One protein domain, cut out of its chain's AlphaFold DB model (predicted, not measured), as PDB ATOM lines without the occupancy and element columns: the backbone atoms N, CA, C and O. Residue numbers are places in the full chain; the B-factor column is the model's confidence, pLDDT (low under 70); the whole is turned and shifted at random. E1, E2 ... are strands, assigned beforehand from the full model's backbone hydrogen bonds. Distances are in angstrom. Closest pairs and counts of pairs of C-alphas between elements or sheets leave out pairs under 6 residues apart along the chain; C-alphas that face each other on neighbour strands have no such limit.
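This is residues 36 to 109 of the 123 residues of an uncharacterized protein of Nonlabens ulvanivorans (UniProt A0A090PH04). What shape does the backbone make? It is a solenoid, a chain wound in stacked turns with three sides like a triangle: residues 38 to 41 of E1, residues 58 to 61 of E3 and E6 make one side, residues 52 to 55 of E3 with E5 and E8 make another, and E2, E4 and E7 make the third. E3 bends by 100 degrees at residue 57, at the corner between two sides. What is it built of? The 74 printed residues have no named helix and eight strands, E1 to E8 along the chain, in two parallel sheets, one branched and one of order E2 E4 E7; the class is all strand. How large is it? It is compact, with a radius of gyration of the C-alphas of 11.9 A and spans of 31 by 27 by 16 A.

Where are the strands of the branched sheet? E3, residues 52 to 61, is the longest at 19.4 A, and E1, residues 36 to 41, runs 12.5 A from C-alpha 36 at (181.936, 182.410, 295.779). E5 is residues 74 to 77, 9.9 A, E6 residues 85 to 88, 10.0 A, and E8 residues 105 to 108, 9.9 A, ending at C-alpha 108 at (186.974, 188.978, 284.916). Where is the other sheet? E2 is residues 45 to 47, 6.7 A, E4 residues 66 to 69, 9.7 A, and E7 residues 93 to 96, 9.8 A.

What stands beside E3? E1 lies on one side of it, parallel at 20 degrees, with N 39 and O 58 2.8 A apart, within hydrogen-bond range. On the other side are E5, parallel at 65 degrees with N 55 and O 76 at 2.9 A, and E6, parallel at 50 degrees with N 61 and O 87 at 2.8 A. What follows beyond E5? E8 lies on the other side of E5 from E3, parallel at 25 degrees, with N 77 and O 107 at 2.8 A; this sheet is twisted. How is the second sheet paired? E4 is its inner strand, parallel to E2 at 13 degrees with N 47 and O 68 at 2.8 A, and to E7 at 12 degrees with N 69 and O 95 at 2.8 A. How near do the sheets come? The closest C-alphas of E3 and E4 are those of Val 61 and Leu 67, 6.9 A apart, while E2 and E5, for instance, are apart.

How far does it reach? The two C-alphas farthest apart, those of Ser 63 and Ala 101, are 31.5 A apart. Are there cuts or long links? The printed part has no cut and no long link; the links E5 to E6 and E7 to E8 are short, and the others are tight. How sure is the model? The mean pLDDT of the printed part is 94.6, and no printed residue is under 70.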
ATOM      1  N   ILE A  36     180.833 181.511 295.450       92.69
ATOM      2  CA  ILE A  36     181.936 182.410 295.779       92.69
ATOM      3  C   ILE A  36     183.185 181.598 296.134       92.69
ATOM      4  O   ILE A  36     183.141 180.690 296.959       92.69
ATOM      5  N   LEU A  37     184.304 181.936 295.497       94.56
ATOM      6  CA  LEU A  37     185.619 181.362 295.743       94.56
ATOM      7  C   LEU A  37     186.513 182.408 296.422       94.56
ATOM      8  O   LEU A  37     186.784 183.467 295.848       94.56
ATOM      9  N   SER A  38     186.984 182.097 297.625       94.62
ATOM     10  CA  SER A  38     187.973 182.849 298.408       94.62
ATOM     11  C   SER A  38     188.436 181.984 299.592       94.62
ATOM     12  O   SER A  38     187.853 180.935 299.842       94.62
ATOM     13  N   GLY A  39     189.490 182.382 300.309       94.69
ATOM     14  CA  GLY A  39     189.953 181.704 301.525       94.69
ATOM     15  C   GLY A  39     190.892 180.517 301.277       94.69
ATOM     16  O   GLY A  39     191.596 180.466 300.268       94.69
ATOM     17  N   ASN A  40     190.945 179.581 302.230       94.75
ATOM     18  CA  ASN A  40     191.874 178.445 302.236       94.75
ATOM     19  C   ASN A  40     191.201 177.122 301.850       94.75
ATOM     20  O   ASN A  40     190.412 176.559 302.607       94.75
ATOM     21  N   LEU A  41     191.575 176.561 300.705       94.94
ATOM     22  CA  LEU A  41     191.117 175.250 300.271       94.94
ATOM     23  C   LEU A  41     191.920 174.153 300.970       94.94
ATOM     24  O   LEU A  41     192.985 173.747 300.496       94.94
ATOM     25  N   ILE A  42     191.388 173.710 302.110       94.94
ATOM     26  CA  ILE A  42     191.949 172.666 302.983       94.94
ATOM     27  C   ILE A  42     191.426 171.253 302.670       94.94
ATOM     28  O   ILE A  42     191.970 170.273 303.174       94.94
ATOM     29  N   GLU A  43     190.446 171.132 301.772       94.19
ATOM     30  CA  GLU A  43     189.887 169.856 301.316       94.19
ATOM     31  C   GLU A  43     189.833 169.768 299.787       94.19
ATOM     32  O   GLU A  43     189.737 170.772 299.076       94.19
ATOM     33  N   ASN A  44     189.876 168.541 299.262       96.69
ATOM     34  CA  ASN A  44     189.737 168.315 297.826       96.69
ATOM     35  C   ASN A  44     188.359 168.783 297.350       96.69
ATOM     36  O   ASN A  44     187.339 168.334 297.862       96.69
ATOM     37  N   THR A  45     188.336 169.638 296.333       96.19
ATOM     38  CA  THR A  45     187.104 170.259 295.835       96.19
ATOM     39  C   THR A  45     187.038 170.161 294.323       96.19
ATOM     40  O   THR A  45     188.057 170.281 293.640       96.19
ATOM     41  N   THR A  46     185.833 169.945 293.795       96.75
ATOM     42  CA  THR A  46     185.572 169.894 292.353       96.75
ATOM     43  C   THR A  46     184.631 171.025 291.948       96.75
ATOM     44  O   THR A  46     183.534 171.137 292.488       96.75
ATOM     45  N   LEU A  47     185.060 171.853 290.993       95.62
ATOM     46  CA  LEU A  47     184.246 172.885 290.357       95.62
ATOM     47  C   LEU A  47     183.612 172.310 289.090       95.62
ATOM     48  O   LEU A  47     184.312 172.043 288.106       95.62
ATOM     49  N   THR A  48     182.300 172.116 289.125       95.19
ATOM     50  CA  THR A  48     181.554 171.422 288.075       95.19
ATOM     51  C   THR A  48     180.982 172.379 287.036       95.19
ATOM     52  O   THR A  48     180.656 173.535 287.324       95.19
ATOM     53  N   ALA A  49     180.855 171.910 285.799       93.38
ATOM     54  CA  ALA A  49     180.334 172.746 284.722       93.38
ATOM     55  C   ALA A  49     178.867 173.157 284.969       93.38
ATOM     56  O   ALA A  49     178.085 172.428 285.574       93.38
ATOM     57  N   GLY A  50     178.478 174.332 284.464       88.81
ATOM     58  CA  GLY A  50     177.111 174.860 284.588       88.81
ATOM     59  C   GLY A  50     176.840 175.680 285.853       88.81
ATOM     60  O   GLY A  50     175.807 176.343 285.923       88.81
ATOM     61  N   ASN A  51     177.776 175.704 286.804       91.19
ATOM     62  CA  ASN A  51     177.705 176.548 287.993       91.19
ATOM     63  C   ASN A  51     178.405 177.903 287.772       91.19
ATOM     64  O   ASN A  51     179.491 177.938 287.181       91.19
ATOM     65  N   PRO A  52     177.827 179.023 288.246       88.38
ATOM     66  CA  PRO A  52     178.484 180.320 288.175       88.38
ATOM     67  C   PRO A  52     179.474 180.470 289.338       88.38
ATOM     68  O   PRO A  52     179.089 180.754 290.467       88.38
ATOM     69  N   TYR A  53     180.767 180.265 289.069       95.19
ATOM     70  CA  TYR A  53     181.824 180.483 290.060       95.19
ATOM     71  C   TYR A  53     182.359 181.907 289.997       95.19
ATOM     72  O   TYR A  53     182.755 182.391 288.928       95.19
ATOM     73  N   VAL A  54     182.444 182.556 291.155       95.56
ATOM     74  CA  VAL A  54     182.929 183.929 291.281       95.56
ATOM     75  C   VAL A  54     184.122 183.962 292.225       95.56
ATOM     76  O   VAL A  54     183.978 183.750 293.422       95.56
ATOM     77  N   LEU A  55     185.310 184.260 291.702       95.12
ATOM     78  CA  LEU A  55     186.501 184.482 292.519       95.12
ATOM     79  C   LEU A  55     186.438 185.903 293.095       95.12
ATOM     80  O   LEU A  55     186.577 186.879 292.355       95.12
ATOM     81  N   ASN A  56     186.199 186.016 294.402       93.94
ATOM     82  CA  ASN A  56     185.978 187.283 295.105       93.94
ATOM     83  C   ASN A  56     186.988 187.483 296.244       93.94
ATOM     84  O   ASN A  56     186.636 187.678 297.406       93.94
ATOM     85  N   GLY A  57     188.266 187.367 295.909       92.50
ATOM     86  CA  GLY A  57     189.364 187.517 296.855       92.50
ATOM     87  C   GLY A  57     190.496 186.540 296.560       92.50
ATOM     88  O   GLY A  57     190.514 185.920 295.490       92.50
ATOM     89  N   PRO A  58     191.453 186.409 297.487       94.19
ATOM     90  CA  PRO A  58     192.490 185.402 297.383       94.19
ATOM     91  C   PRO A  58     191.903 184.015 297.682       94.19
ATOM     92  O   PRO A  58     191.243 183.833 298.701       94.19
ATOM     93  N   LEU A  59     192.154 183.043 296.808       96.62
ATOM     94  CA  LEU A  59     191.889 181.622 297.036       96.62
ATOM     95  C   LEU A  59     193.224 180.877 297.105       96.62
ATOM     96  O   LEU A  59     193.977 180.873 296.134       96.62
ATOM     97  N   PHE A  60     193.495 180.219 298.226       96.06
ATOM     98  CA  PHE A  60     194.709 179.444 298.459       96.06
ATOM     99  C   PHE A  60     194.414 177.951 298.374       96.06
ATOM    100  O   PHE A  60     193.730 177.406 299.231       96.06
ATOM    101  N   VAL A  61     194.964 177.258 297.382       96.75
ATOM    102  CA  VAL A  61     194.976 175.791 297.355       96.75
ATOM    103  C   VAL A  61     196.119 175.311 298.237       96.75
ATOM    104  O   VAL A  61     197.287 175.427 297.859       96.75
ATOM    105  N   LYS A  62     195.777 174.837 299.437       97.62
ATOM    106  CA  LYS A  62     196.744 174.470 300.474       97.62
ATOM    107  C   LYS A  62     197.526 173.210 300.106       97.62
ATOM    108  O   LYS A  62     197.128 172.405 299.264       97.62
ATOM    109  N   SER A  63     198.669 173.026 300.759       97.62
ATOM    110  CA  SER A  63     199.458 171.801 300.606       97.62
ATOM    111  C   SER A  63     198.633 170.546 300.916       97.62
ATOM    112  O   SER A  63     197.904 170.507 301.904       97.62
ATOM    113  N   GLY A  64     198.748 169.515 300.074       96.44
ATOM    114  CA  GLY A  64     198.024 168.251 300.233       96.44
ATOM    115  C   GLY A  64     196.604 168.243 299.661       96.44
ATOM    116  O   GLY A  64     195.986 167.180 299.636       96.44
ATOM    117  N   THR A  65     196.105 169.373 299.153       96.56
ATOM    118  CA  THR A  65     194.748 169.482 298.601       96.56
ATOM    119  C   THR A  65     194.760 169.598 297.084       96.56
ATOM    120  O   THR A  65     195.751 169.991 296.460       96.56
ATOM    121  N   THR A  66     193.654 169.187 296.468       97.50
ATOM    122  CA  THR A  66     193.466 169.207 295.018       97.50
ATOM    123  C   THR A  66     192.197 169.965 294.658       97.50
ATOM    124  O   THR A  66     191.094 169.549 295.013       97.50
ATOM    125  N   LEU A  67     192.353 171.044 293.891       97.56
ATOM    126  CA  LEU A  67     191.262 171.713 293.192       97.56
ATOM    127  C   LEU A  67     191.096 171.091 291.804       97.56
ATOM    128  O   LEU A  67     191.967 171.232 290.946       97.56
ATOM    129  N   THR A  68     189.978 170.415 291.570       98.06
ATOM    130  CA  THR A  68     189.618 169.881 290.251       98.06
ATOM    131  C   THR A  68     188.635 170.826 289.575       98.06
ATOM    132  O   THR A  68     187.660 171.247 290.185       98.06
ATOM    133  N   ILE A  69     188.877 171.169 288.315       97.69
ATOM    134  CA  ILE A  69     188.014 172.034 287.513       97.69
ATOM    135  C   ILE A  69     187.581 171.239 286.290       97.69
ATOM    136  O   ILE A  69     188.409 170.860 285.456       97.69
ATOM    137  N   GLU A  70     186.284 170.964 286.195       97.19
ATOM    138  CA  GLU A  70     185.722 170.229 285.069       97.19
ATOM    139  C   GLU A  70     185.777 171.043 283.770       97.19
ATOM    140  O   GLU A  70     185.754 172.276 283.758       97.19
ATOM    141  N   ALA A  71     185.842 170.336 282.641       97.25
ATOM    142  CA  ALA A  71     185.775 170.951 281.323       97.25
ATOM    143  C   ALA A  71     184.461 171.736 281.155       97.25
ATOM    144  O   ALA A  71     183.389 171.251 281.504       97.25
ATOM    145  N   GLY A  72     184.533 172.944 280.592       95.75
ATOM    146  CA  GLY A  72     183.372 173.828 280.427       95.75
ATOM    147  C   GLY A  72     183.069 174.735 281.626       95.75
ATOM    148  O   GLY A  72     182.218 175.618 281.508       95.75
ATOM    149  N   THR A  73     183.769 174.584 282.754       96.56
ATOM    150  CA  THR A  73     183.618 175.478 283.909       96.56
ATOM    151  C   THR A  73     184.115 176.892 283.590       96.56
ATOM    152  O   THR A  73     185.172 177.086 282.982       96.56
ATOM    153  N   THR A  74     183.345 177.898 284.016       95.62
ATOM    154  CA  THR A  74     183.725 179.314 283.936       95.62
ATOM    155  C   THR A  74     183.899 179.876 285.340       95.62
ATOM    156  O   THR A  74     182.995 179.773 286.164       95.62
ATOM    157  N   ILE A  75     185.054 180.486 285.594       95.62
ATOM    158  CA  ILE A  75     185.382 181.167 286.847       95.62
ATOM    159  C   ILE A  75     185.557 182.649 286.535       95.62
ATOM    160  O   ILE A  75     186.394 183.028 285.712       95.62
ATOM    161  N   THR A  76     184.758 183.486 287.191       94.81
ATOM    162  CA  THR A  76     184.747 184.934 286.978       94.81
ATOM    163  C   THR A  76     185.392 185.641 288.162       94.81
ATOM    164  O   THR A  76     184.841 185.654 289.255       94.81
ATOM    165  N   ALA A  77     186.554 186.252 287.957       93.75
ATOM    166  CA  ALA A  77     187.201 187.087 288.960       93.75
ATOM    167  C   ALA A  77     186.505 188.448 289.076       93.75
ATOM    168  O   ALA A  77     186.369 189.170 288.080       93.75
ATOM    169  N   GLN A  78     186.100 188.827 290.288       93.38
ATOM    170  CA  GLN A  78     185.624 190.182 290.540       93.38
ATOM    171  C   GLN A  78     186.753 191.201 290.342       93.38
ATOM    172  O   GLN A  78     187.932 190.922 290.571       93.38
ATOM    173  N   ALA A  79     186.388 192.403 289.902       88.00
ATOM    174  CA  ALA A  79     187.308 193.520 289.798       88.00
ATOM    175  C   ALA A  79     187.828 193.902 291.195       88.00
ATOM    176  O   ALA A  79     187.131 194.530 291.984       88.00
ATOM    177  N   GLY A  80     189.071 193.522 291.486       84.88
ATOM    178  CA  GLY A  80     189.755 193.855 292.741       84.88
ATOM    179  C   GLY A  80     191.268 194.013 292.581       84.88
ATOM    180  O   GLY A  80     192.008 193.962 293.562       84.88
ATOM    181  N   GLY A  81     191.746 194.184 291.342       85.19
ATOM    182  CA  GLY A  81     193.166 194.337 291.033       85.19
ATOM    183  C   GLY A  81     193.993 193.142 291.510       85.19
ATOM    184  O   GLY A  81     193.673 191.997 291.209       85.19
ATOM    185  N   THR A  82     195.054 193.413 292.269       86.19
ATOM    186  CA  THR A  82     195.960 192.388 292.814       86.19
ATOM    187  C   THR A  82     195.404 191.650 294.035       86.19
ATOM    188  O   THR A  82     196.069 190.753 294.539       86.19
ATOM    189  N   SER A  83     194.218 192.013 294.531       89.50
ATOM    190  CA  SER A  83     193.602 191.388 295.711       89.50
ATOM    191  C   SER A  83     192.728 190.174 295.375       89.50
ATOM    192  O   SER A  83     192.235 189.510 296.282       89.50
ATOM    193  N   VAL A  84     192.524 189.881 294.088       92.75
ATOM    194  CA  VAL A  84     191.710 188.755 293.612       92.75
ATOM    195  C   VAL A  84     192.602 187.829 292.801       92.75
ATOM    196  O   VAL A  84     193.023 188.167 291.695       92.75
ATOM    197  N   TYR A  85     192.933 186.673 293.368       93.25
ATOM    198  CA  TYR A  85     193.846 185.717 292.750       93.25
ATOM    199  C   TYR A  85     193.603 184.300 293.261       93.25
ATOM    200  O   TYR A  85     193.102 184.095 294.361       93.25
ATOM    201  N   LEU A  86     193.996 183.318 292.456       95.38
ATOM    202  CA  LEU A  86     194.075 181.919 292.854       95.38
ATOM    203  C   LEU A  86     195.554 181.563 292.980       95.38
ATOM    204  O   LEU A  86     196.303 181.669 292.009       95.38
ATOM    205  N   LEU A  87     195.971 181.160 294.173       96.19
ATOM    206  CA  LEU A  87     197.330 180.737 294.479       96.19
ATOM    207  C   LEU A  87     197.319 179.260 294.848       96.19
ATOM    208  O   LEU A  87     196.532 178.830 295.684       96.19
ATOM    209  N   VAL A  88     198.215 178.482 294.247       96.75
ATOM    210  CA  VAL A  88     198.453 177.090 294.641       96.75
ATOM    211  C   VAL A  88     199.744 177.044 295.444       96.75
ATOM    212  O   VAL A  88     200.803 177.407 294.934       96.75
ATOM    213  N   GLU A  89     199.656 176.642 296.709       96.81
ATOM    214  CA  GLU A  89     200.824 176.504 297.573       96.81
ATOM    215  C   GLU A  89     201.670 175.294 297.168       96.81
ATOM    216  O   GLU A  89     201.197 174.354 296.526       96.81
ATOM    217  N   THR A  90     202.936 175.274 297.589       97.50
ATOM    218  CA  THR A  90     203.803 174.106 297.405       97.50
ATOM    219  C   THR A  90     203.157 172.858 298.009       97.50
ATOM    220  O   THR A  90     202.912 172.790 299.213       97.50
ATOM    221  N   GLY A  91     202.915 171.848 297.170       95.81
ATOM    222  CA  GLY A  91     202.254 170.599 297.558       95.81
ATOM    223  C   GLY A  91     200.737 170.588 297.341       95.81
ATOM    224  O   GLY A  91     200.140 169.515 297.410       95.81
ATOM    225  N   GLY A  92     200.122 171.735 297.048       97.69
ATOM    226  CA  GLY A  92     198.761 171.818 296.526       97.69
ATOM    227  C   GLY A  92     198.722 171.459 295.039       97.69
ATOM    228  O   GLY A  92     199.751 171.460 294.352       97.69
ATOM    229  N   LYS A  93     197.538 171.121 294.527       97.75
ATOM    230  CA  LYS A  93     197.348 170.718 293.127       97.75
ATOM    231  C   LYS A  93     196.129 171.376 292.505       97.75
ATOM    232  O   LYS A  93     195.080 171.488 293.132       97.75
ATOM    233  N   ILE A  94     196.254 171.716 291.227       97.12
ATOM    234  CA  ILE A  94     195.129 172.068 290.366       97.12
ATOM    235  C   ILE A  94     195.062 171.076 289.204       97.12
ATOM    236  O   ILE A  94     196.071 170.804 288.554       97.12
ATOM    237  N   ILE A  95     193.882 170.510 288.962       97.56
ATOM    238  CA  ILE A  95     193.596 169.633 287.824       97.56
ATOM    239  C   ILE A  95     192.549 170.337 286.970       97.56
ATOM    240  O   ILE A  95     191.395 170.439 287.371       97.56
ATOM    241  N   ALA A  96     192.946 170.834 285.801       96.06
ATOM    242  CA  ALA A  96     192.086 171.615 284.915       96.06
ATOM    243  C   ALA A  96     192.234 171.126 283.466       96.06
ATOM    244  O   ALA A  96     192.957 171.709 282.660       96.06
ATOM    245  N   ASN A  97     191.549 170.029 283.137       92.81
ATOM    246  CA  ASN A  97     191.657 169.359 281.837       92.81
ATOM    247  C   ASN A  97     190.512 169.774 280.899       92.81
ATOM    248  O   ASN A  97     189.645 168.970 280.555       92.81
ATOM    249  N   GLY A  98     190.491 171.050 280.506       93.00
ATOM    250  CA  GLY A  98     189.557 171.556 279.496       93.00
ATOM    251  C   GLY A  98     189.872 171.027 278.093       93.00
ATOM    252  O   GLY A  98     191.002 170.643 277.797       93.00
ATOM    253  N   THR A  99     188.883 171.040 277.199       94.69
ATOM    254  CA  THR A  99     189.069 170.679 275.780       94.69
ATOM    255  C   THR A  99     188.739 171.861 274.871       94.69
ATOM    256  O   THR A  99     188.108 172.819 275.302       94.69
ATOM    257  N   ALA A 100     189.103 171.796 273.587       94.75
ATOM    258  CA  ALA A 100     188.693 172.822 272.623       94.75
ATOM    259  C   ALA A 100     187.158 172.922 272.481       94.75
ATOM    260  O   ALA A 100     186.628 174.012 272.279       94.75
ATOM    261  N   ALA A 101     186.444 171.798 272.623       96.12
ATOM    262  CA  ALA A 101     184.982 171.751 272.577       96.12
ATOM    263  C   ALA A 101     184.325 172.234 273.883       96.12
ATOM    264  O   ALA A 101     183.189 172.700 273.878       96.12
ATOM    265  N   SER A 102     185.021 172.121 275.015       95.56
ATOM    266  CA  SER A 102     184.541 172.553 276.330       95.56
ATOM    267  C   SER A 102     185.702 173.153 277.126       95.56
ATOM    268  O   SER A 102     186.278 172.492 277.998       95.56
ATOM    269  N   PRO A 103     186.109 174.390 276.790       96.94
ATOM    270  CA  PRO A 103     187.249 175.024 277.431       96.94
ATOM    271  C   PRO A 103     186.904 175.417 278.865       96.94
ATOM    272  O   PRO A 103     185.771 175.802 279.158       96.94
ATOM    273  N   ILE A 104     187.901 175.368 279.744       97.06
ATOM    274  CA  ILE A 104     187.830 176.016 281.057       97.06
ATOM    275  C   ILE A 104     188.140 177.495 280.844       97.06
ATOM    276  O   ILE A 104     189.145 177.831 280.213       97.06
ATOM    277  N   LYS A 105     187.272 178.380 281.337       95.00
ATOM    278  CA  LYS A 105     187.398 179.828 281.132       95.00
ATOM    279  C   LYS A 105     187.659 180.535 282.452       95.00
ATOM    280  O   LYS A 105     186.812 180.522 283.340       95.00
ATOM    281  N   PHE A 106     188.794 181.219 282.533       93.50
ATOM    282  CA  PHE A 106     189.043 182.238 283.546       93.50
ATOM    283  C   PHE A 106     188.752 183.601 282.923       93.50
ATOM    284  O   PHE A 106     189.335 183.957 281.899       93.50
ATOM    285  N   THR A 107     187.816 184.340 283.506       92.19
ATOM    286  CA  THR A 107     187.392 185.661 283.028       92.19
ATOM    287  C   THR A 107     187.350 186.656 284.186       92.19
ATOM    288  O   THR A 107     187.547 186.277 285.338       92.19
ATOM    289  N   SER A 108     187.107 187.934 283.900       90.62
ATOM    290  CA  SER A 108     186.974 188.978 284.916       90.62
ATOM    291  C   SER A 108     185.770 189.873 284.645       90.62
ATOM    292  O   SER A 108     185.415 190.115 283.492       90.62
ATOM    293  N   THR A 109     185.161 190.405 285.709       89.69
ATOM    294  CA  THR A 109     184.153 191.471 285.586       89.69
ATOM    295  C   THR A 109     184.760 192.810 285.161       89.69
ATOM    296  O   THR A 109     184.037 193.709 284.729       89.69
TER     297      THR A 109